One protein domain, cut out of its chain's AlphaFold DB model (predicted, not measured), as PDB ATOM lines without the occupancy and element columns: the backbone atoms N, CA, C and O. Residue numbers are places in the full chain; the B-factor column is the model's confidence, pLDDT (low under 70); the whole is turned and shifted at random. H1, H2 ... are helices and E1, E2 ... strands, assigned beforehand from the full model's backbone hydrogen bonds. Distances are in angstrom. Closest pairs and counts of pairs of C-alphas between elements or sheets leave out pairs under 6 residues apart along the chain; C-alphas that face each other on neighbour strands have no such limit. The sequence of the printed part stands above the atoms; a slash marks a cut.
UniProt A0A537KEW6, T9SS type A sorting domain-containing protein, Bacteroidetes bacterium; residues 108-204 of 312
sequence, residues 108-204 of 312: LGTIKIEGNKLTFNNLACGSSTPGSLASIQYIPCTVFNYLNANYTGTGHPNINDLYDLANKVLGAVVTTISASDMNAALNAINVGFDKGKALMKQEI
ATOM      1  N   LEU A 108     280.696 281.667 262.893       88.25
ATOM      2  CA  LEU A 108     280.839 283.111 263.107       88.25
ATOM      3  C   LEU A 108     281.905 283.402 264.164       88.25
ATOM      4  O   LEU A 108     282.788 284.217 263.931       88.25
ATOM      5  N   GLY A 109     281.871 282.697 265.296       88.44
ATOM      6  CA  GLY A 109     282.844 282.895 266.374       88.44
ATOM      7  C   GLY A 109     284.294 282.602 265.967       88.44
ATOM      8  O   GLY A 109     285.215 283.190 266.528       88.44
ATOM      9  N   THR A 110     284.512 281.729 264.979       90.69
ATOM     10  CA  THR A 110     285.852 281.302 264.541       90.69
ATOM     11  C   THR A 110     286.425 282.146 263.402       90.69
ATOM     12  O   THR A 110     287.595 281.970 263.055       90.69
ATOM     13  N   ILE A 111     285.655 283.089 262.842       90.44
ATOM     14  CA  ILE A 111     286.159 284.025 261.829       90.44
ATOM     15  C   ILE A 111     287.288 284.858 262.437       90.44
ATOM     16  O   ILE A 111     287.105 285.540 263.448       90.44
ATOM     17  N   LYS A 112     288.456 284.809 261.794       92.62
ATOM     18  CA  LYS A 112     289.640 285.585 262.172       92.62
ATOM     19  C   LYS A 112     289.454 287.059 261.820       92.62
ATOM     20  O   LYS A 112     288.925 287.387 260.758       92.62
ATOM     21  N   ILE A 113     289.928 287.933 262.697       92.00
ATOM     22  CA  ILE A 113     289.980 289.383 262.523       92.00
ATOM     23  C   ILE A 113     291.398 289.731 262.061       92.00
ATOM     24  O   ILE A 113     292.296 289.991 262.859       92.00
ATOM     25  N   GLU A 114     291.599 289.695 260.749       89.56
ATOM     26  CA  GLU A 114     292.896 289.908 260.089       89.56
ATOM     27  C   GLU A 114     293.074 291.366 259.640       89.56
ATOM     28  O   GLU A 114     294.187 291.819 259.383       89.56
ATOM     29  N   GLY A 115     291.980 292.131 259.592       86.94
ATOM     30  CA  GLY A 115     291.984 293.559 259.294       86.94
ATOM     31  C   GLY A 115     290.902 294.307 260.063       86.94
ATOM     32  O   GLY A 115     289.907 293.732 260.496       86.94
ATOM     33  N   ASN A 116     291.093 295.613 260.240       89.50
ATOM     34  CA  ASN A 116     290.142 296.456 260.963       89.50
ATOM     35  C   ASN A 116     289.104 297.109 260.035       89.50
ATOM     36  O   ASN A 116     288.065 297.555 260.510       89.50
ATOM     37  N   LYS A 117     289.367 297.177 258.726       89.25
ATOM     38  CA  LYS A 117     288.383 297.560 257.711       89.25
ATOM     39  C   LYS A 117     287.770 296.290 257.136       89.25
ATOM     40  O   LYS A 117     288.459 295.502 256.493       89.25
ATOM     41  N   LEU A 118     286.475 296.113 257.358       88.12
ATOM     42  CA  LEU A 118     285.715 294.934 256.966       88.12
ATOM     43  C   LEU A 118     284.784 295.294 255.812       88.12
ATOM     44  O   LEU A 118     283.990 296.227 255.918       88.12
ATOM     45  N   THR A 119     284.876 294.563 254.708       85.62
ATOM     46  CA  THR A 119     283.991 294.738 253.551       85.62
ATOM     47  C   THR A 119     283.025 293.571 253.480       85.62
ATOM     48  O   THR A 119     283.449 292.420 253.381       85.62
ATOM     49  N   PHE A 120     281.735 293.880 253.510       85.56
ATOM     50  CA  PHE A 120     280.650 292.913 253.457       85.56
ATOM     51  C   PHE A 120     279.830 293.098 252.192       85.56
ATOM     52  O   PHE A 120     279.487 294.232 251.861       85.56
ATOM     53  N   ASN A 121     279.430 292.004 251.554       82.81
ATOM     54  CA  ASN A 121     278.496 292.045 250.432       82.81
ATOM     55  C   ASN A 121     277.253 291.227 250.768       82.81
ATOM     56  O   ASN A 121     277.322 290.260 251.527       82.81
ATOM     57  N   ASN A 122     276.121 291.595 250.170       80.19
ATOM     58  CA  ASN A 122     274.925 290.765 250.245       80.19
ATOM     59  C   ASN A 122     275.191 289.430 249.550       80.19
ATOM     60  O   ASN A 122     275.647 289.406 248.403       80.19
ATOM     61  N   LEU A 123     274.859 288.338 250.228       70.38
ATOM     62  CA  LEU A 123     274.827 287.015 249.640       70.38
ATOM     63  C   LEU A 123     273.360 286.620 249.486       70.38
ATOM     64  O   LEU A 123     272.616 286.565 250.465       70.38
ATOM     65  N   ALA A 124     272.911 286.389 248.252       65.31
ATOM     66  CA  ALA A 124     271.585 285.812 248.056       65.31
ATOM     67  C   ALA A 124     271.554 284.419 248.710       65.31
ATOM     68  O   ALA A 124     272.523 283.667 248.596       65.31
ATOM     69  N   CYS A 125     270.467 284.068 249.402       57.00
ATOM     70  CA  CYS A 125     270.340 282.761 250.051       57.00
ATOM     71  C   CYS A 125     270.561 281.629 249.031       57.00
ATOM     72  O   CYS A 125     269.845 281.550 248.037       57.00
ATOM     73  N   GLY A 126     271.552 280.767 249.277       56.91
ATOM     74  CA  GLY A 126     271.926 279.671 248.371       56.91
ATOM     75  C   GLY A 126     272.893 280.055 247.243       56.91
ATOM     76  O   GLY A 126     273.297 279.185 246.478       56.91
ATOM     77  N   SER A 127     273.296 281.325 247.150       59.78
ATOM     78  CA  SER A 127     274.337 281.775 246.227       59.78
ATOM     79  C   SER A 127     275.719 281.702 246.874       59.78
ATOM     80  O   SER A 127     275.882 282.005 248.054       59.78
ATOM     81  N   SER A 128     276.728 281.347 246.084       57.56
ATOM     82  CA  SER A 128     278.148 281.546 246.403       57.56
ATOM     83  C   SER A 128     278.723 282.802 245.737       57.56
ATOM     84  O   SER A 128     279.883 283.143 245.969       57.56
ATOM     85  N   THR A 129     277.932 283.500 244.911       56.62
ATOM     86  CA  THR A 129     278.357 284.712 244.209       56.62
ATOM     87  C   THR A 129     277.978 285.966 245.007       56.62
ATOM     88  O   THR A 129     276.803 286.165 245.335       56.62
ATOM     89  N   PRO A 130     278.952 286.830 245.342       59.56
ATOM     90  CA  PRO A 130     278.698 288.070 246.071       59.56
ATOM     91  C   PRO A 130     277.897 289.070 245.231       59.56
ATOM     92  O   PRO A 130     278.210 289.299 244.063       59.56
ATOM     93  N   GLY A 131     276.908 289.726 245.841       60.41
ATOM     94  CA  GLY A 131     276.217 290.862 245.231       60.41
ATOM     95  C   GLY A 131     277.120 292.096 245.089       60.41
ATOM     96  O   GLY A 131     278.154 292.212 245.746       60.41
ATOM     97  N   SER A 132     276.715 293.051 244.246       58.28
ATOM     98  CA  SER A 132     277.524 294.225 243.863       58.28
ATOM     99  C   SER A 132     277.571 295.357 244.901       58.28
ATOM    100  O   SER A 132     278.328 296.309 244.728       58.28
ATOM    101  N   LEU A 133     276.767 295.290 245.968       58.62
ATOM    102  CA  LEU A 133     276.711 296.328 247.003       58.62
ATOM    103  C   LEU A 133     277.608 295.956 248.185       58.62
ATOM    104  O   LEU A 133     277.259 295.093 248.992       58.62
ATOM    105  N   ALA A 134     278.749 296.638 248.281       67.69
ATOM    106  CA  ALA A 134     279.673 296.526 249.400       67.69
ATOM    107  C   ALA A 134     279.271 297.487 250.532       67.69
ATOM    108  O   ALA A 134     279.223 298.702 250.343       67.69
ATOM    109  N   SER A 135     279.018 296.955 251.728       80.88
ATOM    110  CA  SER A 135     278.932 297.736 252.962       80.88
ATOM    111  C   SER A 135     280.225 297.595 253.752       80.88
ATOM    112  O   SER A 135     280.662 296.481 254.040       80.88
ATOM    113  N   ILE A 136     280.834 298.723 254.101       83.25
ATOM    114  CA  ILE A 136     282.104 298.762 254.828       83.25
ATOM    115  C   ILE A 136     281.822 299.038 256.301       83.25
ATOM    116  O   ILE A 136     281.041 299.930 256.626       83.25
ATOM    117  N   GLN A 137     282.471 298.283 257.179       87.19
ATOM    118  CA  GLN A 137     282.463 298.486 258.622       87.19
ATOM    119  C   GLN A 137     283.897 298.618 259.135       87.19
ATOM    120  O   GLN A 137     284.834 298.109 258.518       87.19
ATOM    121  N   TYR A 138     284.065 299.294 260.268       88.88
ATOM    122  CA  TYR A 138     285.375 299.517 260.869       88.88
ATOM    123  C   TYR A 138     285.390 299.057 262.322       88.88
ATOM    124  O   TYR A 138     284.586 299.511 263.133       88.88
ATOM    125  N   ILE A 139     286.354 298.205 262.655       91.62
ATOM    126  CA  ILE A 139     286.776 297.976 264.034       91.62
ATOM    127  C   ILE A 139     287.729 299.127 264.405       91.62
ATOM    128  O   ILE A 139     288.704 299.363 263.678       91.62
ATOM    129  N   PRO A 140     287.484 299.863 265.506       91.50
ATOM    130  CA  PRO A 140     288.399 300.901 265.967       91.50
ATOM    131  C   PRO A 140     289.810 300.366 266.206       91.50
ATOM    132  O   PRO A 140     289.999 299.256 266.709       91.50
ATOM    133  N   CYS A 141     290.817 301.177 265.886       84.69
ATOM    134  CA  CYS A 141     292.213 300.750 265.984       84.69
ATOM    135  C   CYS A 141     292.664 300.436 267.404       84.69
ATOM    136  O   CYS A 141     293.494 299.552 267.591       84.69
ATOM    137  N   THR A 142     292.086 301.098 268.403       88.06
ATOM    138  CA  THR A 142     292.301 300.786 269.821       88.06
ATOM    139  C   THR A 142     291.927 299.336 270.132       88.06
ATOM    140  O   THR A 142     292.713 298.615 270.743       88.06
ATOM    141  N   VAL A 143     290.781 298.870 269.630       92.06
ATOM    142  CA  VAL A 143     290.293 297.494 269.807       92.06
ATOM    143  C   VAL A 143     291.101 296.498 268.981       92.06
ATOM    144  O   VAL A 143     291.560 295.490 269.514       92.06
ATOM    145  N   PHE A 144     291.310 296.783 267.692       90.69
ATOM    146  CA  PHE A 144     292.058 295.897 266.795       90.69
ATOM    147  C   PHE A 144     293.497 295.673 267.281       90.69
ATOM    148  O   PHE A 144     293.960 294.534 267.338       90.69
ATOM    149  N   ASN A 145     294.194 296.738 267.686       88.56
ATOM    150  CA  ASN A 145     295.560 296.635 268.198       88.56
ATOM    151  C   ASN A 145     295.599 295.876 269.531       88.56
ATOM    152  O   ASN A 145     296.479 295.041 269.725       88.56
ATOM    153  N   TYR A 146     294.632 296.115 270.427       90.19
ATOM    154  CA  TYR A 146     294.551 295.382 271.690       90.19
ATOM    155  C   TYR A 146     294.359 293.878 271.462       90.19
ATOM    156  O   TYR A 146     295.055 293.078 272.086       90.19
ATOM    157  N   LEU A 147     293.449 293.488 270.563       90.31
ATOM    158  CA  LEU A 147     293.218 292.084 270.221       90.31
ATOM    159  C   LEU A 147     294.493 291.422 269.694       90.31
ATOM    160  O   LEU A 147     294.916 290.405 270.231       90.31
ATOM    161  N   ASN A 148     295.154 292.036 268.710       88.12
ATOM    162  CA  ASN A 148     296.384 291.487 268.134       88.12
ATOM    163  C   ASN A 148     297.541 291.398 269.139       88.12
ATOM    164  O   ASN A 148     298.393 290.525 269.006       88.12
ATOM    165  N   ALA A 149     297.580 292.272 270.146       86.56
ATOM    166  CA  ALA A 149     298.601 292.226 271.187       86.56
ATOM    167  C   ALA A 149     298.326 291.167 272.272       86.56
ATOM    168  O   ALA A 149     299.272 290.664 272.870       86.56
ATOM    169  N   ASN A 150     297.056 290.833 272.541       85.56
ATOM    170  CA  ASN A 150     296.665 290.038 273.717       85.56
ATOM    171  C   ASN A 150     296.003 288.683 273.394       85.56
ATOM    172  O   ASN A 150     295.850 287.864 274.297       85.56
ATOM    173  N   TYR A 151     295.618 288.429 272.140       82.25
ATOM    174  CA  TYR A 151     294.886 287.228 271.710       82.25
ATOM    175  C   TYR A 151     295.575 286.571 270.504       82.25
ATOM    176  O   TYR A 151     295.080 286.590 269.379       82.25
ATOM    177  N   THR A 152     296.764 286.006 270.731       71.75
ATOM    178  CA  THR A 152     297.644 285.463 269.674       71.75
ATOM    179  C   THR A 152     297.686 283.935 269.601       71.75
ATOM    180  O   THR A 152     298.334 283.387 268.710       71.75
ATOM    181  N   GLY A 153     296.982 283.224 270.491       64.12
ATOM    182  CA  GLY A 153     297.081 281.763 270.644       64.12
ATOM    183  C   GLY A 153     296.755 280.938 269.388       64.12
ATOM    184  O   GLY A 153     297.171 279.788 269.295       64.12
ATOM    185  N   THR A 154     296.060 281.522 268.405       59.47
ATOM    186  CA  THR A 154     295.669 280.888 267.129       59.47
ATOM    187  C   THR A 154     296.230 281.596 265.884       59.47
ATOM    188  O   THR A 154     295.716 281.422 264.777       59.47
ATOM    189  N   GLY A 155     297.263 282.430 266.045       72.94
ATOM    190  CA  GLY A 155     297.886 283.226 264.978       72.94
ATOM    191  C   GLY A 155     297.212 284.584 264.744       72.94
ATOM    192  O   GLY A 155     297.901 285.599 264.718       72.94
ATOM    193  N   HIS A 156     295.878 284.614 264.660       80.69
ATOM    194  CA  HIS A 156     295.080 285.846 264.641       80.69
ATOM    195  C   HIS A 156     293.932 285.773 265.656       80.69
ATOM    196  O   HIS A 156     293.386 284.675 265.842       80.69
ATOM    197  N   PRO A 157     293.541 286.913 266.258       91.25
ATOM    198  CA  PRO A 157     292.332 286.992 267.067       91.25
ATOM    199  C   PRO A 157     291.099 286.690 266.209       91.25
ATOM    200  O   PRO A 157     291.090 286.945 265.006       91.25
ATOM    201  N   ASN A 158     290.044 286.167 266.817       92.81
ATOM    202  CA  ASN A 158     288.779 285.848 266.157       92.81
ATOM    203  C   ASN A 158     287.583 286.562 266.820       92.81
ATOM    204  O   ASN A 158     287.729 287.338 267.766       92.81
ATOM    205  N   ILE A 159     286.376 286.330 266.306       94.75
ATOM    206  CA  ILE A 159     285.157 286.956 266.841       94.75
ATOM    207  C   ILE A 159     284.838 286.486 268.276       94.75
ATOM    208  O   ILE A 159     284.306 287.280 269.055       94.75
ATOM    209  N   ASN A 160     285.198 285.259 268.677       93.88
ATOM    210  CA  ASN A 160     285.095 284.841 270.084       93.88
ATOM    211  C   ASN A 160     286.042 285.645 270.989       93.88
ATOM    212  O   ASN A 160     285.649 286.005 272.098       93.88
ATOM    213  N   ASP A 161     287.241 285.981 270.514       95.69
ATOM    214  CA  ASP A 161     288.186 286.829 271.251       95.69
ATOM    215  C   ASP A 161     287.655 288.262 271.403       95.69
ATOM    216  O   ASP A 161     287.737 288.851 272.482       95.69
ATOM    217  N   LEU A 162     287.025 288.813 270.355       96.81
ATOM    218  CA  LEU A 162     286.317 290.097 270.438       96.81
ATOM    219  C   LEU A 162     285.161 290.041 271.447       96.81
ATOM    220  O   LEU A 162     284.974 290.978 272.225       96.81
ATOM    221  N   TYR A 163     284.396 288.947 271.458       97.00
ATOM    222  CA  TYR A 163     283.326 288.732 272.428       97.00
ATOM    223  C   TYR A 163     283.857 288.643 273.872       97.00
ATOM    224  O   TYR A 163     283.282 289.247 274.781       97.00
ATOM    225  N   ASP A 164     284.961 287.932 274.107       95.88
ATOM    226  CA  ASP A 164     285.617 287.875 275.420       95.88
ATOM    227  C   ASP A 164     286.107 289.264 275.863       95.88
ATOM    228  O   ASP A 164     285.817 289.715 276.974       95.88
ATOM    229  N   LEU A 165     286.766 289.997 274.961       97.44
ATOM    230  CA  LEU A 165     287.230 291.356 275.221       97.44
ATOM    231  C   LEU A 165     286.074 292.309 275.556       97.44
ATOM    232  O   LEU A 165     286.191 293.107 276.488       97.44
ATOM    233  N   ALA A 166     284.940 292.202 274.863       97.88
ATOM    234  CA  ALA A 166     283.749 292.988 275.168       97.88
ATOM    235  C   ALA A 166     283.230 292.740 276.590       97.88
ATOM    236  O   ALA A 166     282.887 293.692 277.291       97.88
ATOM    237  N   ASN A 167     283.237 291.486 277.055       97.62
ATOM    238  CA  ASN A 167     282.871 291.157 278.433       97.62
ATOM    239  C   ASN A 167     283.870 291.728 279.446       97.62
ATOM    240  O   ASN A 167     283.462 292.269 280.476       97.62
ATOM    241  N   LYS A 168     285.170 291.696 279.138       95.44
ATOM    242  CA  LYS A 168     286.196 292.323 279.981       95.44
ATOM    243  C   LYS A 168     286.054 293.847 280.045       95.44
ATOM    244  O   LYS A 168     286.216 294.410 281.125       95.44
ATOM    245  N   VAL A 169     285.716 294.518 278.939       95.69
ATOM    246  CA  VAL A 169     285.436 295.968 278.927       95.69
ATOM    247  C   VAL A 169     284.152 296.279 279.696       95.69
ATOM    248  O   VAL A 169     284.170 297.141 280.568       95.69
ATOM    249  N   LEU A 170     283.057 295.549 279.454       95.25
ATOM    250  CA  LEU A 170     281.797 295.697 280.201       95.25
ATOM    251  C   LEU A 170     282.002 295.580 281.714       95.25
ATOM    252  O   LEU A 170     281.438 296.367 282.474       95.25
ATOM    253  N   GLY A 171     282.832 294.624 282.136       92.31
ATOM    254  CA  GLY A 171     283.200 294.409 283.531       92.31
ATOM    255  C   GLY A 171     284.292 295.334 284.068       92.31
ATOM    256  O   GLY A 171     284.754 295.116 285.183       92.31
ATOM    257  N   ALA A 172     284.731 296.335 283.297       90.38
ATOM    258  CA  ALA A 172     285.833 297.242 283.627       90.38
ATOM    259  C   ALA A 172     287.153 296.540 284.022       90.38
ATOM    260  O   ALA A 172     287.970 297.113 284.737       90.38
ATOM    261  N   VAL A 173     287.376 295.310 283.546       92.19
ATOM    262  CA  VAL A 173     288.653 294.586 283.676       92.19
ATOM    263  C   VAL A 173     289.671 295.146 282.686       92.19
ATOM    264  O   VAL A 173     290.835 295.328 283.025       92.19
ATOM    265  N   VAL A 174     289.223 295.456 281.467       89.25
ATOM    266  CA  VAL A 174     290.020 296.178 280.471       89.25
ATOM    267  C   VAL A 174     289.527 297.616 280.415       89.25
ATOM    268  O   VAL A 174     288.409 297.877 279.984       89.25
ATOM    269  N   THR A 175     290.371 298.545 280.861       86.38
ATOM    270  CA  THR A 175     290.062 299.983 280.948       86.38
ATOM    271  C   THR A 175     290.794 300.824 279.902       86.38
ATOM    272  O   THR A 175     290.476 301.996 279.721       86.38
ATOM    273  N   THR A 176     291.754 300.232 279.188       85.44
ATOM    274  CA  THR A 176     292.523 300.885 278.116       85.44
ATOM    275  C   THR A 176     291.713 301.098 276.835       85.44
ATOM    276  O   THR A 176     292.117 301.876 275.976       85.44
ATOM    277  N   ILE A 177     290.567 300.424 276.708       86.69
ATOM    278  CA  ILE A 177     289.614 300.578 275.609       86.69
ATOM    279  C   ILE A 177     288.362 301.262 276.152       86.69
ATOM    280  O   ILE A 177     287.800 300.834 277.160       86.69
ATOM    281  N   SER A 178     287.888 302.298 275.458       90.62
ATOM    282  CA  SER A 178     286.645 302.968 275.838       90.62
ATOM    283  C   SER A 178     285.418 302.087 275.558       90.62
ATOM    284  O   SER A 178     285.379 301.324 274.590       90.62
ATOM    285  N   ALA A 179     284.362 302.235 276.364       88.38
ATOM    286  CA  ALA A 179     283.085 301.560 276.108       88.38
ATOM    287  C   ALA A 179     282.514 301.913 274.720       88.38
ATOM    288  O   ALA A 179     281.885 301.074 274.078       88.38
ATOM    289  N   SER A 180     282.777 303.134 274.237       88.62
ATOM    290  CA  SER A 180     282.386 303.592 272.902       88.62
ATOM    291  C   SER A 180     283.119 302.846 271.789       88.62
ATOM    292  O   SER A 180     282.469 302.344 270.873       88.62
ATOM    293  N   ASP A 181     284.445 302.719 271.878       89.38
ATOM    294  CA  ASP A 181     285.236 301.991 270.879       89.38
ATOM    295  C   ASP A 181     284.855 300.510 270.848       89.38
ATOM    296  O   ASP A 181     284.686 299.927 269.777       89.38
ATOM    297  N   MET A 182     284.656 299.902 272.021       97.12
ATOM    298  CA  MET A 182     284.193 298.517 272.091       97.12
ATOM    299  C   MET A 182     282.799 298.359 271.472       97.12
ATOM    300  O   MET A 182     282.569 297.444 270.685       97.12
ATOM    301  N   ASN A 183     281.876 299.281 271.755       95.06
ATOM    302  CA  ASN A 183     280.546 299.262 271.155       95.06
ATOM    303  C   ASN A 183     280.602 299.408 269.626       95.06
ATOM    304  O   ASN A 183     279.890 298.695 268.922       95.06
ATOM    305  N   ALA A 184     281.463 300.283 269.104       90.31
ATOM    306  CA  ALA A 184     281.669 300.434 267.667       90.31
ATOM    307  C   ALA A 184     282.239 299.155 267.025       90.31
ATOM    308  O   ALA A 184     281.777 298.760 265.955       90.31
ATOM    309  N   ALA A 185     283.172 298.465 267.696       95.31
ATOM    310  CA  ALA A 185     283.700 297.178 267.237       95.31
ATOM    311  C   ALA A 185     282.612 296.093 267.160       95.31
ATOM    312  O   ALA A 185     282.500 295.398 266.153       95.31
ATOM    313  N   LEU A 186     281.777 295.969 268.196       95.44
ATOM    314  CA  LEU A 186     280.661 295.018 268.196       95.44
ATOM    315  C   LEU A 186     279.614 295.369 267.137       95.44
ATOM    316  O   LEU A 186     279.133 294.484 266.430       95.44
ATOM    317  N   ASN A 187     279.296 296.657 266.991       90.94
ATOM    318  CA  ASN A 187     278.380 297.143 265.968       90.94
ATOM    319  C   ASN A 187     278.879 296.795 264.558       90.94
ATOM    320  O   ASN A 187     278.091 296.325 263.744       90.94
ATOM    321  N   ALA A 188     280.178 296.955 264.281       91.88
ATOM    322  CA  ALA A 188     280.777 296.594 262.996       91.88
ATOM    323  C   ALA A 188     280.534 295.120 262.624       91.88
ATOM    324  O   ALA A 188     280.269 294.817 261.462       91.88
ATOM    325  N   ILE A 189     280.570 294.213 263.604       93.19
ATOM    326  CA  ILE A 189     280.287 292.789 263.390       93.19
ATOM    327  C   ILE A 189     278.782 292.526 263.282       93.19
ATOM    328  O   ILE A 189     278.339 291.932 262.299       93.19
ATOM    329  N   ASN A 190     277.985 292.992 264.246       91.06
ATOM    330  CA  ASN A 190     276.545 292.727 264.278       91.06
ATOM    331  C   ASN A 190     275.811 293.312 263.063       91.06
ATOM    332  O   ASN A 190     274.927 292.658 262.524       91.06
ATOM    333  N   VAL A 191     276.194 294.508 262.604       86.56
ATOM    334  CA  VAL A 191     275.652 295.132 261.382       86.56
ATOM    335  C   VAL A 191     276.290 294.547 260.122       86.56
ATOM    336  O   VAL A 191     275.637 294.450 259.081       86.56
ATOM    337  N   GLY A 192     277.565 294.162 260.198       85.44
ATOM    338  CA  GLY A 192     278.303 293.575 259.084       85.44
ATOM    339  C   GLY A 192     277.679 292.276 258.581       85.44
ATOM    340  O   GLY A 192     277.513 292.118 257.376       85.44
ATOM    341  N   PHE A 193     277.265 291.399 259.496       85.94
ATOM    342  CA  PHE A 193     276.609 290.123 259.181       85.94
ATOM    343  C   PHE A 193     275.072 290.193 259.150       85.94
ATOM    344  O   PHE A 193     274.410 289.173 258.951       85.94
ATOM    345  N   ASP A 194     274.479 291.377 259.324       81.69
ATOM    346  CA  ASP A 194     273.026 291.542 259.260       81.69
ATOM    347  C   ASP A 194     272.489 291.328 257.830       81.69
ATOM    348  O   ASP A 194     273.157 291.630 256.838       81.69
ATOM    349  N   LYS A 195     271.247 290.840 257.723       76.62
ATOM    350  CA  LYS A 195     270.492 290.669 256.462       76.62
ATOM    351  C   LYS A 195     271.206 289.842 255.383       76.62
ATOM    352  O   LYS A 195     271.134 290.167 254.200       76.62
ATOM    353  N   GLY A 196     271.863 288.749 255.779       75.81
ATOM    354  CA  GLY A 196     272.449 287.790 254.831       75.81
ATOM    355  C   GLY A 196     273.725 288.292 254.154       75.81
ATOM    356  O   GLY A 196     274.045 287.900 253.033       75.81
ATOM    357  N   LYS A 197     274.456 289.188 254.813       82.00
ATOM    358  CA  LYS A 197     275.755 289.654 254.339       82.00
ATOM    359  C   LYS A 197     276.870 288.689 254.720       82.00
ATOM    360  O   LYS A 197     276.887 288.140 255.819       82.00
ATOM    361  N   ALA A 198     277.835 288.540 253.820       82.62
ATOM    362  CA  ALA A 198     279.051 287.773 254.048       82.62
ATOM    363  C   ALA A 198     280.270 288.700 254.074       82.62
ATOM    364  O   ALA A 198     280.343 289.671 253.315       82.62
ATOM    365  N   LEU A 199     281.231 288.392 254.947       86.31
ATOM    366  CA  LEU A 199     282.519 289.074 254.986       86.31
ATOM    367  C   LEU A 199     283.341 288.667 253.758       86.31
ATOM    368  O   LEU A 199     283.678 287.498 253.596       86.31
ATOM    369  N   MET A 200     283.664 289.638 252.911       82.81
ATOM    370  CA  MET A 200     284.352 289.414 251.637       82.81
ATOM    371  C   MET A 200     285.836 289.743 251.704       82.81
ATOM    372  O   MET A 200     286.655 289.090 251.063       82.81
ATOM    373  N   LYS A 201     286.181 290.803 252.438       83.81
ATOM    374  CA  LYS A 201     287.548 291.318 252.493       83.81
ATOM    375  C   LYS A 201     287.825 291.972 253.836       83.81
ATOM    376  O   LYS A 201     286.961 292.655 254.389       83.81
ATOM    377  N   GLN A 202     289.055 291.805 254.301       89.06
ATOM    378  CA  GLN A 202     289.601 292.503 255.454       89.06
ATOM    379  C   GLN A 202     290.860 293.258 255.034       89.06
ATOM    380  O   GLN A 202     291.673 292.744 254.270       89.06
ATOM    381  N   GLU A 203     291.004 294.492 255.506       87.12
ATOM    382  CA  GLU A 203     292.181 295.322 255.253       87.12
ATOM    383  C   GLU A 203     292.667 295.940 256.561       87.12
ATOM    384  O   GLU A 203     291.874 296.410 257.383       87.12
ATOM    385  N   ILE A 204     293.985 295.962 256.749       85.69
ATOM    386  CA  ILE A 204     294.608 296.693 257.848       85.69
ATOM    387  C   ILE A 204     294.757 298.149 257.408       85.69
ATOM    388  O   ILE A 204     295.471 298.467 256.463       85.69
TER     389      ILE A 204
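AT A GLANCE: This is residues 108 to 204 of the 312 residues of the protein "T9SS type A sorting domain-containing protein" of Bacteroidetes bacterium (UniProt A0A537KEW6). What is the shape? A strongly twisted three-stranded sheet and a cluster of three helices sit end to end; the long helix H3 belongs to both, covering one face of the sheet with residues 184 to 192 and meeting H1 and H2 towards its other end. What is it made of? The 97 printed residues hold E1, E2, H1, H2, H3 and E3 in that order, class mixed, with an antiparallel sheet E2 - E1 - E3. How large is it? It is compact, radius of gyration of the C-alphas 13.7 A, yet elongated, 42 by 26 by 21 A.

IN THESE COORDINATES: Where are the strands? After residues 108 to 116, E1 is residues 117 to 123, 19.0 A long, from C-alpha 117 at (288.383, 297.560, 257.711). E2 is 130 to 138, 19.9 A, and bends by 82 degrees at residue 133; E3, 197 to 203, ends at C-alpha 203, (292.181, 295.322, 255.253). Where are the helices? H1 is 141 to 150, H2 is 159 to 170, 16.3 A, and H3 is 179 to 192, 19.4 A.

HOW THE PARTS SIT: How is the sheet paired? Hairpin E1 and E2 has N 120 and O 135 at 2.9 A; E1 and E3 have N 119 and O 201 at 2.8 A. What is on it? H3 makes two layers, a helix on one face of a sheet, at a height over the sheet of 10.6 A, over E2 and E1; C-alphas 137 and 188, the closest of E2 and H3, are 5.1 A apart. How do the helices meet? H2 and H3, a helical hairpin, touch at a shallow tilt of 31 degrees, opposite ways, closest C-alphas Ala 166 and Met 182, 6.3 A. H1 touches H3 about perpendicular, at 88 degrees, closest C-alphas Val 143 and Met 182, 6.6 A, with H3 residues 181 to 185 alone; in H1, H2 and H3 every O i to N i+4 pair is within hydrogen-bond range.

THE WHOLE: How far does it reach? The C-alphas of Gly 126 and Thr 175, the two farthest apart, are 42.5 A apart. Is it whole? The printed part has no cut, and no link is long. Where is confidence low? Residues 124 to 134 and 153 to 154 are under 70.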